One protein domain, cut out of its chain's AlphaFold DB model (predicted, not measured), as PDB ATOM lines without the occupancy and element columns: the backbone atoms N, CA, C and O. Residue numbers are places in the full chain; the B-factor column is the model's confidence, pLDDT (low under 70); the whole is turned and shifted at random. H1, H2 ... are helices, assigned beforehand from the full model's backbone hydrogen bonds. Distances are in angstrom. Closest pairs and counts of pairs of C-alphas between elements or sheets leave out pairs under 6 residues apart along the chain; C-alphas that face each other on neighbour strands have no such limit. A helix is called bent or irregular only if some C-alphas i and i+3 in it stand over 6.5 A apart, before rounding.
ATOM      1  N   PHE A 246     103.121 175.062 139.163       94.75
ATOM      2  CA  PHE A 246     104.312 174.216 139.145       94.75
ATOM      3  C   PHE A 246     104.007 172.788 138.660       94.75
ATOM      4  O   PHE A 246     104.793 172.212 137.911       94.75
ATOM      5  N   ALA A 247     102.828 172.252 139.004       94.19
ATOM      6  CA  ALA A 247     102.356 170.968 138.496       94.19
ATOM      7  C   ALA A 247     102.305 170.956 136.962       94.19
ATOM      8  O   ALA A 247     102.945 170.112 136.343       94.19
ATOM      9  N   PHE A 248     101.624 171.921 136.338       91.75
ATOM     10  CA  PHE A 248     101.547 172.009 134.875       91.75
ATOM     11  C   PHE A 248     102.909 172.232 134.226       91.75
ATOM     12  O   PHE A 248     103.195 171.637 133.191       91.75
ATOM     13  N   THR A 249     103.768 173.036 134.851       91.50
ATOM     14  CA  THR A 249     105.137 173.264 134.373       91.50
ATOM     15  C   THR A 249     105.935 171.958 134.347       91.50
ATOM     16  O   THR A 249     106.576 171.651 133.343       91.50
ATOM     17  N   LEU A 250     105.846 171.139 135.403       93.75
ATOM     18  CA  LEU A 250     106.490 169.824 135.453       93.75
ATOM     19  C   LEU A 250     105.983 168.908 134.331       93.75
ATOM     20  O   LEU A 250     106.786 168.319 133.606       93.75
ATOM     21  N   LEU A 251     104.661 168.823 134.150       92.62
ATOM     22  CA  LEU A 251     104.064 167.988 133.105       92.62
ATOM     23  C   LEU A 251     104.457 168.460 131.699       92.62
ATOM     24  O   LEU A 251     104.725 167.641 130.817       92.62
ATOM     25  N   HIS A 252     104.556 169.774 131.499       89.25
ATOM     26  CA  HIS A 252     104.957 170.372 130.225       89.25
ATOM     27  C   HIS A 252     106.400 170.036 129.882       89.25
ATOM     28  O   HIS A 252     106.693 169.697 128.734       89.25
ATOM     29  N   GLN A 253     107.285 170.023 130.878       91.50
ATOM     30  CA  GLN A 253     108.668 169.605 130.676       91.50
ATOM     31  C   GLN A 253     108.792 168.112 130.348       91.50
ATOM     32  O   GLN A 253     109.636 167.760 129.524       91.50
ATOM     33  N   VAL A 254     107.932 167.242 130.894       94.38
ATOM     34  CA  VAL A 254     107.899 165.811 130.522       94.38
ATOM     35  C   VAL A 254     107.511 165.643 129.055       94.38
ATOM     36  O   VAL A 254     108.234 164.993 128.298       94.38
ATOM     37  N   GLN A 255     106.419 166.278 128.628       91.75
ATOM     38  CA  GLN A 255     105.952 166.217 127.237       91.75
ATOM     39  C   GLN A 255     106.988 166.795 126.274       91.75
ATOM     40  O   GLN A 255     107.310 166.203 125.243       91.75
ATOM     41  N   SER A 256     107.559 167.941 126.642       89.62
ATOM     42  CA  SER A 256     108.636 168.587 125.907       89.62
ATOM     43  C   SER A 256     109.850 167.667 125.774       89.62
ATOM     44  O   SER A 256     110.407 167.519 124.679       89.62
ATOM     45  N   TRP A 257     110.288 167.039 126.862       94.38
ATOM     46  CA  TRP A 257     111.384 166.081 126.823       94.38
ATOM     47  C   TRP A 257     111.062 164.911 125.888       94.38
ATOM     48  O   TRP A 257     111.871 164.610 125.008       94.38
ATOM     49  N   HIS A 258     109.869 164.323 126.011       94.31
ATOM     50  CA  HIS A 258     109.447 163.172 125.217       94.31
ATOM     51  C   HIS A 258     109.420 163.488 123.719       94.31
ATOM     52  O   HIS A 258     110.007 162.761 122.928       94.31
ATOM     53  N   ALA A 259     108.849 164.630 123.326       91.06
ATOM     54  CA  ALA A 259     108.840 165.064 121.928       91.06
ATOM     55  C   ALA A 259     110.263 165.238 121.360       91.06
ATOM     56  O   ALA A 259     110.528 164.924 120.202       91.06
ATOM     57  N   SER A 260     111.208 165.720 122.179       91.31
ATOM     58  CA  SER A 260     112.619 165.809 121.774       91.31
ATOM     59  C   SER A 260     113.293 164.439 121.700       91.31
ATOM     60  O   SER A 260     114.153 164.238 120.845       91.31
ATOM     61  N   TYR A 261     112.917 163.516 122.585       93.75
ATOM     62  CA  TYR A 261     113.407 162.143 122.601       93.75
ATOM     63  C   TYR A 261     112.947 161.357 121.365       93.75
ATOM     64  O   TYR A 261     113.783 160.738 120.712       93.75
ATOM     65  N   GLU A 262     111.667 161.458 120.994       93.31
ATOM     66  CA  GLU A 262     111.116 160.838 119.781       93.31
ATOM     67  C   GLU A 262     111.748 161.402 118.507       93.31
ATOM     68  O   GLU A 262     112.062 160.655 117.584       93.31
ATOM     69  N   ALA A 263     111.969 162.720 118.455       92.12
ATOM     70  CA  ALA A 263     112.595 163.351 117.299       92.12
ATOM     71  C   ALA A 263     114.082 162.978 117.169       92.12
ATOM     72  O   ALA A 263     114.561 162.712 116.067       92.12
ATOM     73  N   ASN A 264     114.831 163.014 118.278       92.81
ATOM     74  CA  ASN A 264     116.240 162.633 118.337       92.81
ATOM     75  C   ASN A 264     116.689 162.413 119.796       92.81
ATOM     76  O   ASN A 264     117.045 163.362 120.512       92.81
ATOM     77  N   SER A 265     116.758 161.142 120.193       88.38
ATOM     78  CA  SER A 265     117.071 160.667 121.550       88.38
ATOM     79  C   SER A 265     118.426 161.124 122.100       88.38
ATOM     80  O   SER A 265     118.621 161.146 123.317       88.38
ATOM     81  N   HIS A 266     119.361 161.537 121.239       89.94
ATOM     82  CA  HIS A 266     120.694 162.000 121.630       89.94
ATOM     83  C   HIS A 266     120.926 163.488 121.366       89.94
ATOM     84  O   HIS A 266     122.049 163.983 121.522       89.94
ATOM     85  N   SER A 267     119.877 164.221 120.991       91.38
ATOM     86  CA  SER A 267     119.976 165.649 120.737       91.38
ATOM     87  C   SER A 267     120.371 166.424 121.993       91.38
ATOM     88  O   SER A 267     120.033 166.094 123.132       91.38
ATOM     89  N   ARG A 268     121.069 167.541 121.777       89.06
ATOM     90  CA  ARG A 268     121.389 168.486 122.851       89.06
ATOM     91  C   ARG A 268     120.125 169.006 123.549       89.06
ATOM     92  O   ARG A 268     120.174 169.261 124.749       89.06
ATOM     93  N   ALA A 269     119.022 169.148 122.811       87.38
ATOM     94  CA  ALA A 269     117.729 169.573 123.340       87.38
ATOM     95  C   ALA A 269     117.136 168.533 124.303       87.38
ATOM     96  O   ALA A 269     116.724 168.899 125.400       87.38
ATOM     97  N   GLN A 270     117.182 167.245 123.947       92.56
ATOM     98  CA  GLN A 270     116.740 166.156 124.822       92.56
ATOM     99  C   GLN A 270     117.531 166.142 126.138       92.56
ATOM    100  O   GLN A 270     116.929 166.153 127.212       92.56
ATOM    101  N   ARG A 271     118.870 166.213 126.077       92.50
ATOM    102  CA  ARG A 271     119.719 166.221 127.287       92.50
ATOM    103  C   ARG A 271     119.473 167.445 128.156       92.50
ATOM    104  O   ARG A 271     119.489 167.351 129.378       92.50
ATOM    105  N   TYR A 272     119.260 168.594 127.518       90.31
ATOM    106  CA  TYR A 272     118.904 169.823 128.213       90.31
ATOM    107  C   TYR A 272     117.600 169.644 128.992       90.31
ATOM    108  O   TYR A 272     117.602 169.830 130.204       90.31
ATOM    109  N   ARG A 273     116.529 169.197 128.325       91.62
ATOM    110  CA  ARG A 273     115.210 168.985 128.943       91.62
ATOM    111  C   ARG A 273     115.245 167.938 130.058       91.62
ATOM    112  O   ARG A 273     114.616 168.138 131.088       91.62
ATOM    113  N   ALA A 274     116.048 166.884 129.905       94.06
ATOM    114  CA  ALA A 274     116.281 165.915 130.973       94.06
ATOM    115  C   ALA A 274     116.896 166.580 132.218       94.06
ATOM    116  O   ALA A 274     116.419 166.372 133.327       94.06
ATOM    117  N   GLY A 275     117.899 167.444 132.027       92.81
ATOM    118  CA  GLY A 275     118.489 168.220 133.117       92.81
ATOM    119  C   GLY A 275     117.491 169.165 133.793       92.81
ATOM    120  O   GLY A 275     117.500 169.270 135.016       92.81
ATOM    121  N   VAL A 276     116.603 169.808 133.024       91.12
ATOM    122  CA  VAL A 276     115.528 170.654 133.578       91.12
ATOM    123  C   VAL A 276     114.582 169.834 134.454       91.12
ATOM    124  O   VAL A 276     114.292 170.249 135.574       91.12
ATOM    125  N   LEU A 277     114.158 168.653 133.994       94.31
ATOM    126  CA  LEU A 277     113.322 167.740 134.780       94.31
ATOM    127  C   LEU A 277     113.997 167.322 136.088       94.31
ATOM    128  O   LEU A 277     113.365 167.361 137.140       94.31
ATOM    129  N   SER A 278     115.287 166.985 136.054       94.44
ATOM    130  CA  SER A 278     116.029 166.660 137.274       94.44
ATOM    131  C   SER A 278     116.069 167.837 138.255       94.44
ATOM    132  O   SER A 278     115.918 167.635 139.456       94.44
ATOM    133  N   ILE A 279     116.251 169.073 137.775       93.12
ATOM    134  CA  ILE A 279     116.242 170.262 138.644       93.12
ATOM    135  C   ILE A 279     114.847 170.490 139.235       93.12
ATOM    136  O   ILE A 279     114.727 170.724 140.436       93.12
ATOM    137  N   LEU A 280     113.798 170.368 138.418       92.88
ATOM    138  CA  LEU A 280     112.405 170.503 138.845       92.88
ATOM    139  C   LEU A 280     112.062 169.541 139.987       92.88
ATOM    140  O   LEU A 280     111.570 169.971 141.026       92.88
ATOM    141  N   LEU A 281     112.374 168.255 139.822       94.62
ATOM    142  CA  LEU A 281     112.086 167.227 140.828       94.62
ATOM    143  C   LEU A 281     112.873 167.431 142.127       94.62
ATOM    144  O   LEU A 281     112.378 167.109 143.202       94.62
ATOM    145  N   ASN A 282     114.071 168.009 142.039       93.50
ATOM    146  CA  ASN A 282     114.903 168.312 143.202       93.50
ATOM    147  C   ASN A 282     114.537 169.639 143.890       93.50
ATOM    148  O   ASN A 282     115.107 169.971 144.931       93.50
ATOM    149  N   THR A 283     113.599 170.415 143.337       93.00
ATOM    150  CA  THR A 283     113.165 171.692 143.915       93.00
ATOM    151  C   THR A 283     112.127 171.439 145.011       93.00
ATOM    152  O   THR A 283     110.916 171.480 144.780       93.00
ATOM    153  N   THR A 284     112.613 171.156 146.224       91.94
ATOM    154  CA  THR A 284     111.797 170.717 147.372       91.94
ATOM    155  C   THR A 284     110.640 171.665 147.695       91.94
ATOM    156  O   THR A 284     109.524 171.213 147.940       91.94
ATOM    157  N   THR A 285     110.875 172.977 147.602       94.31
ATOM    158  CA  THR A 285     109.881 174.030 147.877       94.31
ATOM    159  C   THR A 285     108.601 173.886 147.061       94.31
ATOM    160  O   THR A 285     107.528 174.250 147.537       94.31
ATOM    161  N   HIS A 286     108.695 173.350 145.844       94.19
ATOM    162  CA  HIS A 286     107.556 173.205 144.947       94.19
ATOM    163  C   HIS A 286     107.114 171.751 144.761       94.19
ATOM    164  O   HIS A 286     105.941 171.513 144.477       94.19
ATOM    165  N   ILE A 287     108.010 170.777 144.952       95.12
ATOM    166  CA  ILE A 287     107.684 169.359 144.762       95.12
ATOM    167  C   ILE A 287     106.963 168.740 145.968       95.12
ATOM    168  O   ILE A 287     106.066 167.922 145.769       95.12
ATOM    169  N   GLU A 288     107.290 169.134 147.208       95.62
ATOM    170  CA  GLU A 288     106.664 168.553 148.408       95.62
ATOM    171  C   GLU A 288     105.145 168.785 148.446       95.62
ATOM    172  O   GLU A 288     104.407 167.813 148.645       95.62
ATOM    173  N   PRO A 289     104.626 170.000 148.151       95.81
ATOM    174  CA  PRO A 289     103.184 170.206 148.044       95.81
ATOM    175  C   PRO A 289     102.519 169.274 147.025       95.81
ATOM    176  O   PRO A 289     101.402 168.813 147.254       95.81
ATOM    177  N   LEU A 290     103.193 168.945 145.917       96.12
ATOM    178  CA  LEU A 290     102.646 168.041 144.900       96.12
ATOM    179  C   LEU A 290     102.614 166.582 145.353       96.12
ATOM    180  O   LEU A 290     101.685 165.860 144.993       96.12
ATOM    181  N   ARG A 291     103.584 166.142 146.162       95.50
ATOM    182  CA  ARG A 291     103.589 164.781 146.726       95.50
ATOM    183  C   ARG A 291     102.411 164.553 147.671       95.50
ATOM    184  O   ARG A 291     101.870 163.447 147.700       95.50
ATOM    185  N   VAL A 292     102.024 165.595 148.409       95.31
ATOM    186  CA  VAL A 292     100.885 165.576 149.337       95.31
ATOM    187  C   VAL A 292      99.563 165.711 148.585       95.31
ATOM    188  O   VAL A 292      98.673 164.885 148.757       95.31
ATOM    189  N   THR A 293      99.430 166.738 147.742       94.56
ATOM    190  CA  THR A 293      98.149 167.075 147.096       94.56
ATOM    191  C   THR A 293      97.801 166.164 145.925       94.56
ATOM    192  O   THR A 293      96.619 165.969 145.660       94.56
ATOM    193  N   ARG A 294      98.808 165.616 145.226       94.31
ATOM    194  CA  ARG A 294      98.662 164.742 144.049       94.31
ATOM    195  C   ARG A 294      97.556 165.239 143.109       94.31
ATOM    196  O   ARG A 294      96.555 164.549 142.931       94.31
ATOM    197  N   PRO A 295      97.707 166.422 142.489       91.25
ATOM    198  CA  PRO A 295      96.618 167.073 141.753       91.25
ATOM    199  C   PRO A 295      96.117 166.267 140.540       91.25
ATOM    200  O   PRO A 295      94.989 166.427 140.090       91.25
ATOM    201  N   TRP A 296      96.915 165.340 140.014       91.88
ATOM    202  CA  TRP A 296      96.474 164.379 138.992       91.88
ATOM    203  C   TRP A 296      95.542 163.279 139.528       91.88
ATOM    204  O   TRP A 296      94.934 162.572 138.735       91.88
ATOM    205  N   ALA A 297      95.422 163.110 140.843       89.31
ATOM    206  CA  ALA A 297      94.532 162.148 141.492       89.31
ATOM    207  C   ALA A 297      93.389 162.821 142.282       89.31
ATOM    208  O   ALA A 297      92.608 162.119 142.924       89.31
ATOM    209  N   SER A 298      93.286 164.157 142.263       87.31
ATOM    210  CA  SER A 298      92.210 164.890 142.941       87.31
ATOM    211  C   SER A 298      90.849 164.677 142.266       87.31
ATOM    212  O   SER A 298      90.769 164.185 141.142       87.31
ATOM    213  N   GLN A 299      89.766 165.073 142.941       82.88
ATOM    214  CA  GLN A 299      88.424 165.147 142.356       82.88
ATOM    215  C   GLN A 299      87.947 166.614 142.324       82.88
ATOM    216  O   GLN A 299      87.799 167.203 143.394       82.88
ATOM    217  N   PRO A 300      87.709 167.214 141.137       82.62
ATOM    218  CA  PRO A 300      88.000 166.672 139.806       82.62
ATOM    219  C   PRO A 300      89.517 166.548 139.552       82.62
ATOM    220  O   PRO A 300      90.307 167.283 140.159       82.62
ATOM    221  N   PRO A 301      89.950 165.612 138.689       80.75
ATOM    222  CA  PRO A 301      91.361 165.463 138.375       80.75
ATOM    223  C   PRO A 301      91.827 166.625 137.504       80.75
ATOM    224  O   PRO A 301      91.106 167.097 136.625       80.75
ATOM    225  N   MET A 302      93.066 167.056 137.731       86.88
ATOM    226  CA  MET A 302      93.700 168.128 136.961       86.88
ATOM    227  C   MET A 302      93.804 167.815 135.460       86.88
ATOM    228  O   MET A 302      93.831 168.732 134.644       86.88
ATOM    229  N   LEU A 303      93.875 166.529 135.103       85.81
ATOM    230  CA  LEU A 303      93.903 166.044 133.728       85.81
ATOM    231  C   LEU A 303      92.875 164.919 133.536       85.81
ATOM    232  O   LEU A 303      92.652 164.133 134.461       85.81
ATOM    233  N   PRO A 304      92.302 164.769 132.331       87.50
ATOM    234  CA  PRO A 304      91.536 163.587 131.956       87.50
ATOM    235  C   PRO A 304      92.329 162.288 132.156       87.50
ATOM    236  O   PRO A 304      93.543 162.236 131.952       87.50
ATOM    237  N   SER A 305      91.644 161.192 132.489       88.50
ATOM    238  CA  SER A 305      92.299 159.903 132.770       88.50
ATOM    239  C   SER A 305      93.145 159.378 131.604       88.50
ATOM    240  O   SER A 305      94.212 158.812 131.828       88.50
ATOM    241  N   SER A 306      92.708 159.594 130.360       88.31
ATOM    242  CA  SER A 306      93.454 159.215 129.150       88.31
ATOM    243  C   SER A 306      94.798 159.944 129.040       88.31
ATOM    244  O   SER A 306      95.804 159.349 128.654       88.31
ATOM    245  N   GLU A 307      94.836 161.216 129.429       87.69
ATOM    246  CA  GLU A 307      96.051 162.026 129.435       87.69
ATOM    247  C   GLU A 307      97.007 161.594 130.541       87.69
ATOM    248  O   GLU A 307      98.210 161.508 130.307       87.69
ATOM    249  N   ILE A 308      96.474 161.244 131.716       90.94
ATOM    250  CA  ILE A 308      97.270 160.704 132.823       90.94
ATOM    251  C   ILE A 308      97.945 159.395 132.404       90.94
ATOM    252  O   ILE A 308      99.132 159.214 132.673       90.94
ATOM    253  N   ILE A 309      97.230 158.495 131.721       92.06
ATOM    254  CA  ILE A 309      97.809 157.241 131.209       92.06
ATOM    255  C   ILE A 309      98.966 157.547 130.257       92.06
ATOM    256  O   ILE A 309     100.068 157.021 130.425       92.06
ATOM    257  N   SER A 310      98.745 158.440 129.291       92.50
ATOM    258  CA  SER A 310      99.787 158.786 128.330       92.50
ATOM    259  C   SER A 310     100.995 159.452 128.991       92.50
ATOM    260  O   SER A 310     102.131 159.158 128.626       92.50
ATOM    261  N   LEU A 311     100.770 160.321 129.976       93.44
ATOM    262  CA  LEU A 311     101.825 160.954 130.759       93.44
ATOM    263  C   LEU A 311     102.649 159.912 131.529       93.44
ATOM    264  O   LEU A 311     103.877 159.958 131.488       93.44
ATOM    265  N   LYS A 312     101.994 158.950 132.190       95.62
ATOM    266  CA  LYS A 312     102.680 157.858 132.900       95.62
ATOM    267  C   LYS A 312     103.582 157.054 131.961       95.62
ATOM    268  O   LYS A 312     104.709 156.740 132.332       95.62
ATOM    269  N   MET A 313     103.146 156.792 130.726       96.00
ATOM    270  CA  MET A 313     103.986 156.130 129.715       96.00
ATOM    271  C   MET A 313     105.220 156.962 129.328       96.00
ATOM    272  O   MET A 313     106.324 156.423 129.215       96.00
ATOM    273  N   GLN A 314     105.069 158.280 129.161       95.81
ATOM    274  CA  GLN A 314     106.198 159.175 128.875       95.81
ATOM    275  C   GLN A 314     107.201 159.211 130.036       95.81
ATOM    276  O   GLN A 314     108.411 159.191 129.809       95.81
ATOM    277  N   ILE A 315     106.707 159.220 131.278       97.12
ATOM    278  CA  ILE A 315     107.533 159.184 132.491       97.12
ATOM    279  C   ILE A 315     108.262 157.845 132.610       97.12
ATOM    280  O   ILE A 315     109.464 157.837 132.870       97.12
ATOM    281  N   ALA A 316     107.585 156.724 132.354       97.81
ATOM    282  CA  ALA A 316     108.227 155.411 132.318       97.81
ATOM    283  C   ALA A 316     109.375 155.390 131.296       97.81
ATOM    284  O   ALA A 316     110.490 154.992 131.627       97.81
ATOM    285  N   THR A 317     109.137 155.937 130.098       97.25
ATOM    286  CA  THR A 317     110.163 156.076 129.052       97.25
ATOM    287  C   THR A 317     111.342 156.932 129.525       97.25
ATOM    288  O   THR A 317     112.495 156.566 129.304       97.25
ATOM    289  N   PHE A 318     111.080 158.047 130.218       97.38
ATOM    290  CA  PHE A 318     112.123 158.897 130.801       97.38
ATOM    291  C   PHE A 318     112.976 158.155 131.827       97.38
ATOM    292  O   PHE A 318     114.205 158.176 131.726       97.38
ATOM    293  N   ILE A 319     112.334 157.467 132.772       97.94
ATOM    294  CA  ILE A 319     112.989 156.704 133.841       97.94
ATOM    295  C   ILE A 319     113.867 155.584 133.271       97.94
ATOM    296  O   ILE A 319     114.934 155.309 133.815       97.94
ATOM    297  N   SER A 320     113.473 154.970 132.152       97.06
ATOM    298  CA  SER A 320     114.288 153.957 131.472       97.06
ATOM    299  C   SER A 320     115.564 154.515 130.824       97.06
ATOM    300  O   SER A 320     116.430 153.743 130.418       97.06
ATOM    301  N   THR A 321     115.717 155.840 130.713       96.19
ATOM    302  CA  THR A 321     116.951 156.453 130.200       96.19
ATOM    303  C   THR A 321     117.978 156.691 131.314       96.19
ATOM    304  O   THR A 321     117.590 156.972 132.448       96.19
ATOM    305  N   PRO A 322     119.293 156.725 131.007       95.62
ATOM    306  CA  PRO A 322     120.322 157.036 132.007       95.62
ATOM    307  C   PRO A 322     120.155 158.397 132.700       95.62
ATOM    308  O   PRO A 322     120.674 158.601 133.789       95.62
ATOM    309  N   ALA A 323     119.467 159.349 132.060       93.50
ATOM    310  CA  ALA A 323     119.230 160.674 132.630       93.50
ATOM    311  C   ALA A 323     118.028 160.708 133.590       93.50
ATOM    312  O   ALA A 323     117.997 161.543 134.489       93.50
ATOM    313  N   GLY A 324     117.039 159.830 133.387       96.06
ATOM    314  CA  GLY A 324     115.839 159.757 134.219       96.06
ATOM    315  C   GLY A 324     115.895 158.674 135.292       96.06
ATOM    316  O   GLY A 324     115.154 158.769 136.269       96.06
ATOM    317  N   SER A 325     116.779 157.680 135.169       96.88
ATOM    318  CA  SER A 325     116.847 156.543 136.095       96.88
ATOM    319  C   SER A 325     117.081 156.967 137.545       96.88
ATOM    320  O   SER A 325     116.465 156.413 138.447       96.88
ATOM    321  N   SER A 326     117.890 158.005 137.777       96.19
ATOM    322  CA  SER A 326     118.137 158.563 139.115       96.19
ATOM    323  C   SER A 326     116.955 159.346 139.699       96.19
ATOM    324  O   SER A 326     117.072 159.895 140.788       96.19
ATOM    325  N   THR A 327     115.858 159.490 138.952       96.81
ATOM    326  CA  THR A 327     114.650 160.211 139.380       96.81
ATOM    327  C   THR A 327     113.457 159.281 139.606       96.81
ATOM    328  O   THR A 327     112.367 159.762 139.909       96.81
ATOM    329  N   LYS A 328     113.639 157.956 139.466       97.50
ATOM    330  CA  LYS A 328     112.562 156.956 139.558       97.50
ATOM    331  C   LYS A 328     111.754 157.104 140.850       97.50
ATOM    332  O   LYS A 328     110.528 157.181 140.812       97.50
ATOM    333  N   GLU A 329     112.442 157.192 141.983       97.56
ATOM    334  CA  GLU A 329     111.842 157.272 143.315       97.56
ATOM    335  C   GLU A 329     110.978 158.527 143.472       97.56
ATOM    336  O   GLU A 329     109.934 158.493 144.120       97.56
ATOM    337  N   GLU A 330     111.379 159.630 142.841       97.19
ATOM    338  CA  GLU A 330     110.640 160.888 142.881       97.19
ATOM    339  C   GLU A 330     109.319 160.793 142.117       97.19
ATOM    340  O   GLU A 330     108.272 161.191 142.629       97.19
ATOM    341  N   TRP A 331     109.323 160.162 140.943       97.69
ATOM    342  CA  TRP A 331     108.095 159.916 140.185       97.69
ATOM    343  C   TRP A 331     107.133 158.951 140.890       97.69
ATOM    344  O   TRP A 331     105.915 159.147 140.822       97.69
ATOM    345  N   ILE A 332     107.658 157.954 141.611       97.31
ATOM    346  CA  ILE A 332     106.848 157.047 142.441       97.31
ATOM    347  C   ILE A 332     106.190 157.813 143.589       97.31
ATOM    348  O   ILE A 332     104.986 157.677 143.804       97.31
ATOM    349  N   LYS A 333     106.937 158.667 144.304       96.69
ATOM    350  CA  LYS A 333     106.386 159.489 145.401       96.69
ATOM    351  C   LYS A 333     105.264 160.413 144.923       96.69
ATOM    352  O   LYS A 333     104.289 160.623 145.648       96.69
ATOM    353  N   LEU A 334     105.386 160.924 143.699       96.38
ATOM    354  CA  LEU A 334     104.349 161.709 143.032       96.38
ATOM    355  C   LEU A 334     103.140 160.847 142.610       96.38
ATOM    356  O   LEU A 334     102.057 161.375 142.394       96.38
ATOM    357  N   GLY A 335     103.259 159.522 142.525       95.88
ATOM    358  CA  GLY A 335     102.189 158.642 142.033       95.88
ATOM    359  C   GLY A 335     102.031 158.675 140.507       95.88
ATOM    360  O   GLY A 335     100.975 158.321 139.976       95.88
ATOM    361  N   LEU A 336     103.077 159.116 139.803       96.25
ATOM    362  CA  LEU A 336     103.151 159.174 138.342       96.25
ATOM    363  C   LEU A 336     104.021 158.054 137.742       96.25
ATOM    364  O   LEU A 336     104.136 157.959 136.524       96.25
ATOM    365  N   ALA A 337     104.596 157.195 138.583       97.06
ATOM    366  CA  ALA A 337     105.274 155.964 138.197       97.06
ATOM    367  C   ALA A 337     104.884 154.820 139.147       97.06
ATOM    368  O   ALA A 337     104.425 155.060 140.266       97.06
ATOM    369  N   GLU A 338     105.059 153.588 138.680       93.94
ATOM    370  CA  GLU A 338     104.878 152.367 139.471       93.94
ATOM    371  C   GLU A 338     106.185 152.005 140.198       93.94
ATOM    372  O   GLU A 338     107.272 152.368 139.736       93.94
ATOM    373  N   ALA A 339     106.060 151.355 141.361       87.31
ATOM    374  CA  ALA A 339     107.179 151.021 142.249       87.31
ATOM    375  C   ALA A 339     108.142 149.992 141.630       87.31
ATOM    376  O   ALA A 339     107.646 148.972 141.108       87.31
TER     377      ALA A 339
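This is residues 246 to 339 of the 339 residues of an uncharacterized protein of Panaeolus cyanescens (UniProt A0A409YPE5). Two helical hairpins, H1 with H2 and H4 with H5, are stacked one over the other with H1 and H4 crossed, and a short helix, H3, turns across the end where H1 begins and H2 ends. A long link, residues 294 to 304, leads from H3 over to the second hairpin. The printed part has 94 residues with five named helices in the order H1, H2, H3, H4, H5 and no named strand; its class is all helix. The whole is compact, with a radius of gyration of the C-alphas of 12.6 A, and rounded, spanning 38 by 28 by 24 A.

H1, residues 246 to 263, is the longest helix. It touches H2, residues 268 to 282, in a hairpin at a shallow tilt of 26 degrees, opposite ways; the closest C-alphas, those of Ser 260 and Gln 270, are 5.1 A apart. With residues 251 to 258 alone H1 touches H4, residues 305 to 319, at a steep tilt of 64 degrees, the same way; the closest C-alphas, those of His 258 and Gln 314, are 6.3 A apart. H4, with residues 315 to 319 alone, touches H5, residues 325 to 334, in a second hairpin at a shallow tilt of 29 degrees, opposite ways, with the C-alphas of Ile 319 and Ser 325 closest at 4.5 A. H5 is irregular, with C-alphas 326 and 329 at 7.7 A. H2, with residues 278 to 281 alone, only just touches H5, with 3 pairs of C-alphas within 8 A, the closest Leu 281 and Glu 330 at 6.8 A. H3, residues 284 to 293, is close to H1 but not clearly touching it, about perpendicular at 81 degrees, with the C-alphas of Phe 246 and His 286 closest at 6.7 A. H3 and H5 only just touch, only at their ends, with 3 pairs of C-alphas within 8 A, the closest Arg 291 and Leu 334 at 4.9 A. H1 and H5 are apart, and so are H3 and H4. In H1, H2 and H4 every O i to N i+4 pair is within hydrogen-bond range; in H3 and in H5 4 of 6 are.

H1 begins at C-alpha 246, (104.312, 174.216, 139.145), and measures 25.8 A. H2 measures 21.4 A and H4 21.0 A. H3 measures 14.1 A, and H5 15.2 A, ending at C-alpha 334, (104.349, 161.709, 143.032).

The two C-alphas farthest apart, those of His 266 and Gln 299, are 38.5 A apart. The links H1 to H2, H2 to H3 and H4 to H5 are tight; H3 to H4, 11 residues, is long. The printed part has no cut and ends at residue 339, the chain's last. The mean pLDDT of the printed part of this model is 93.0, and no printed residue is under 70.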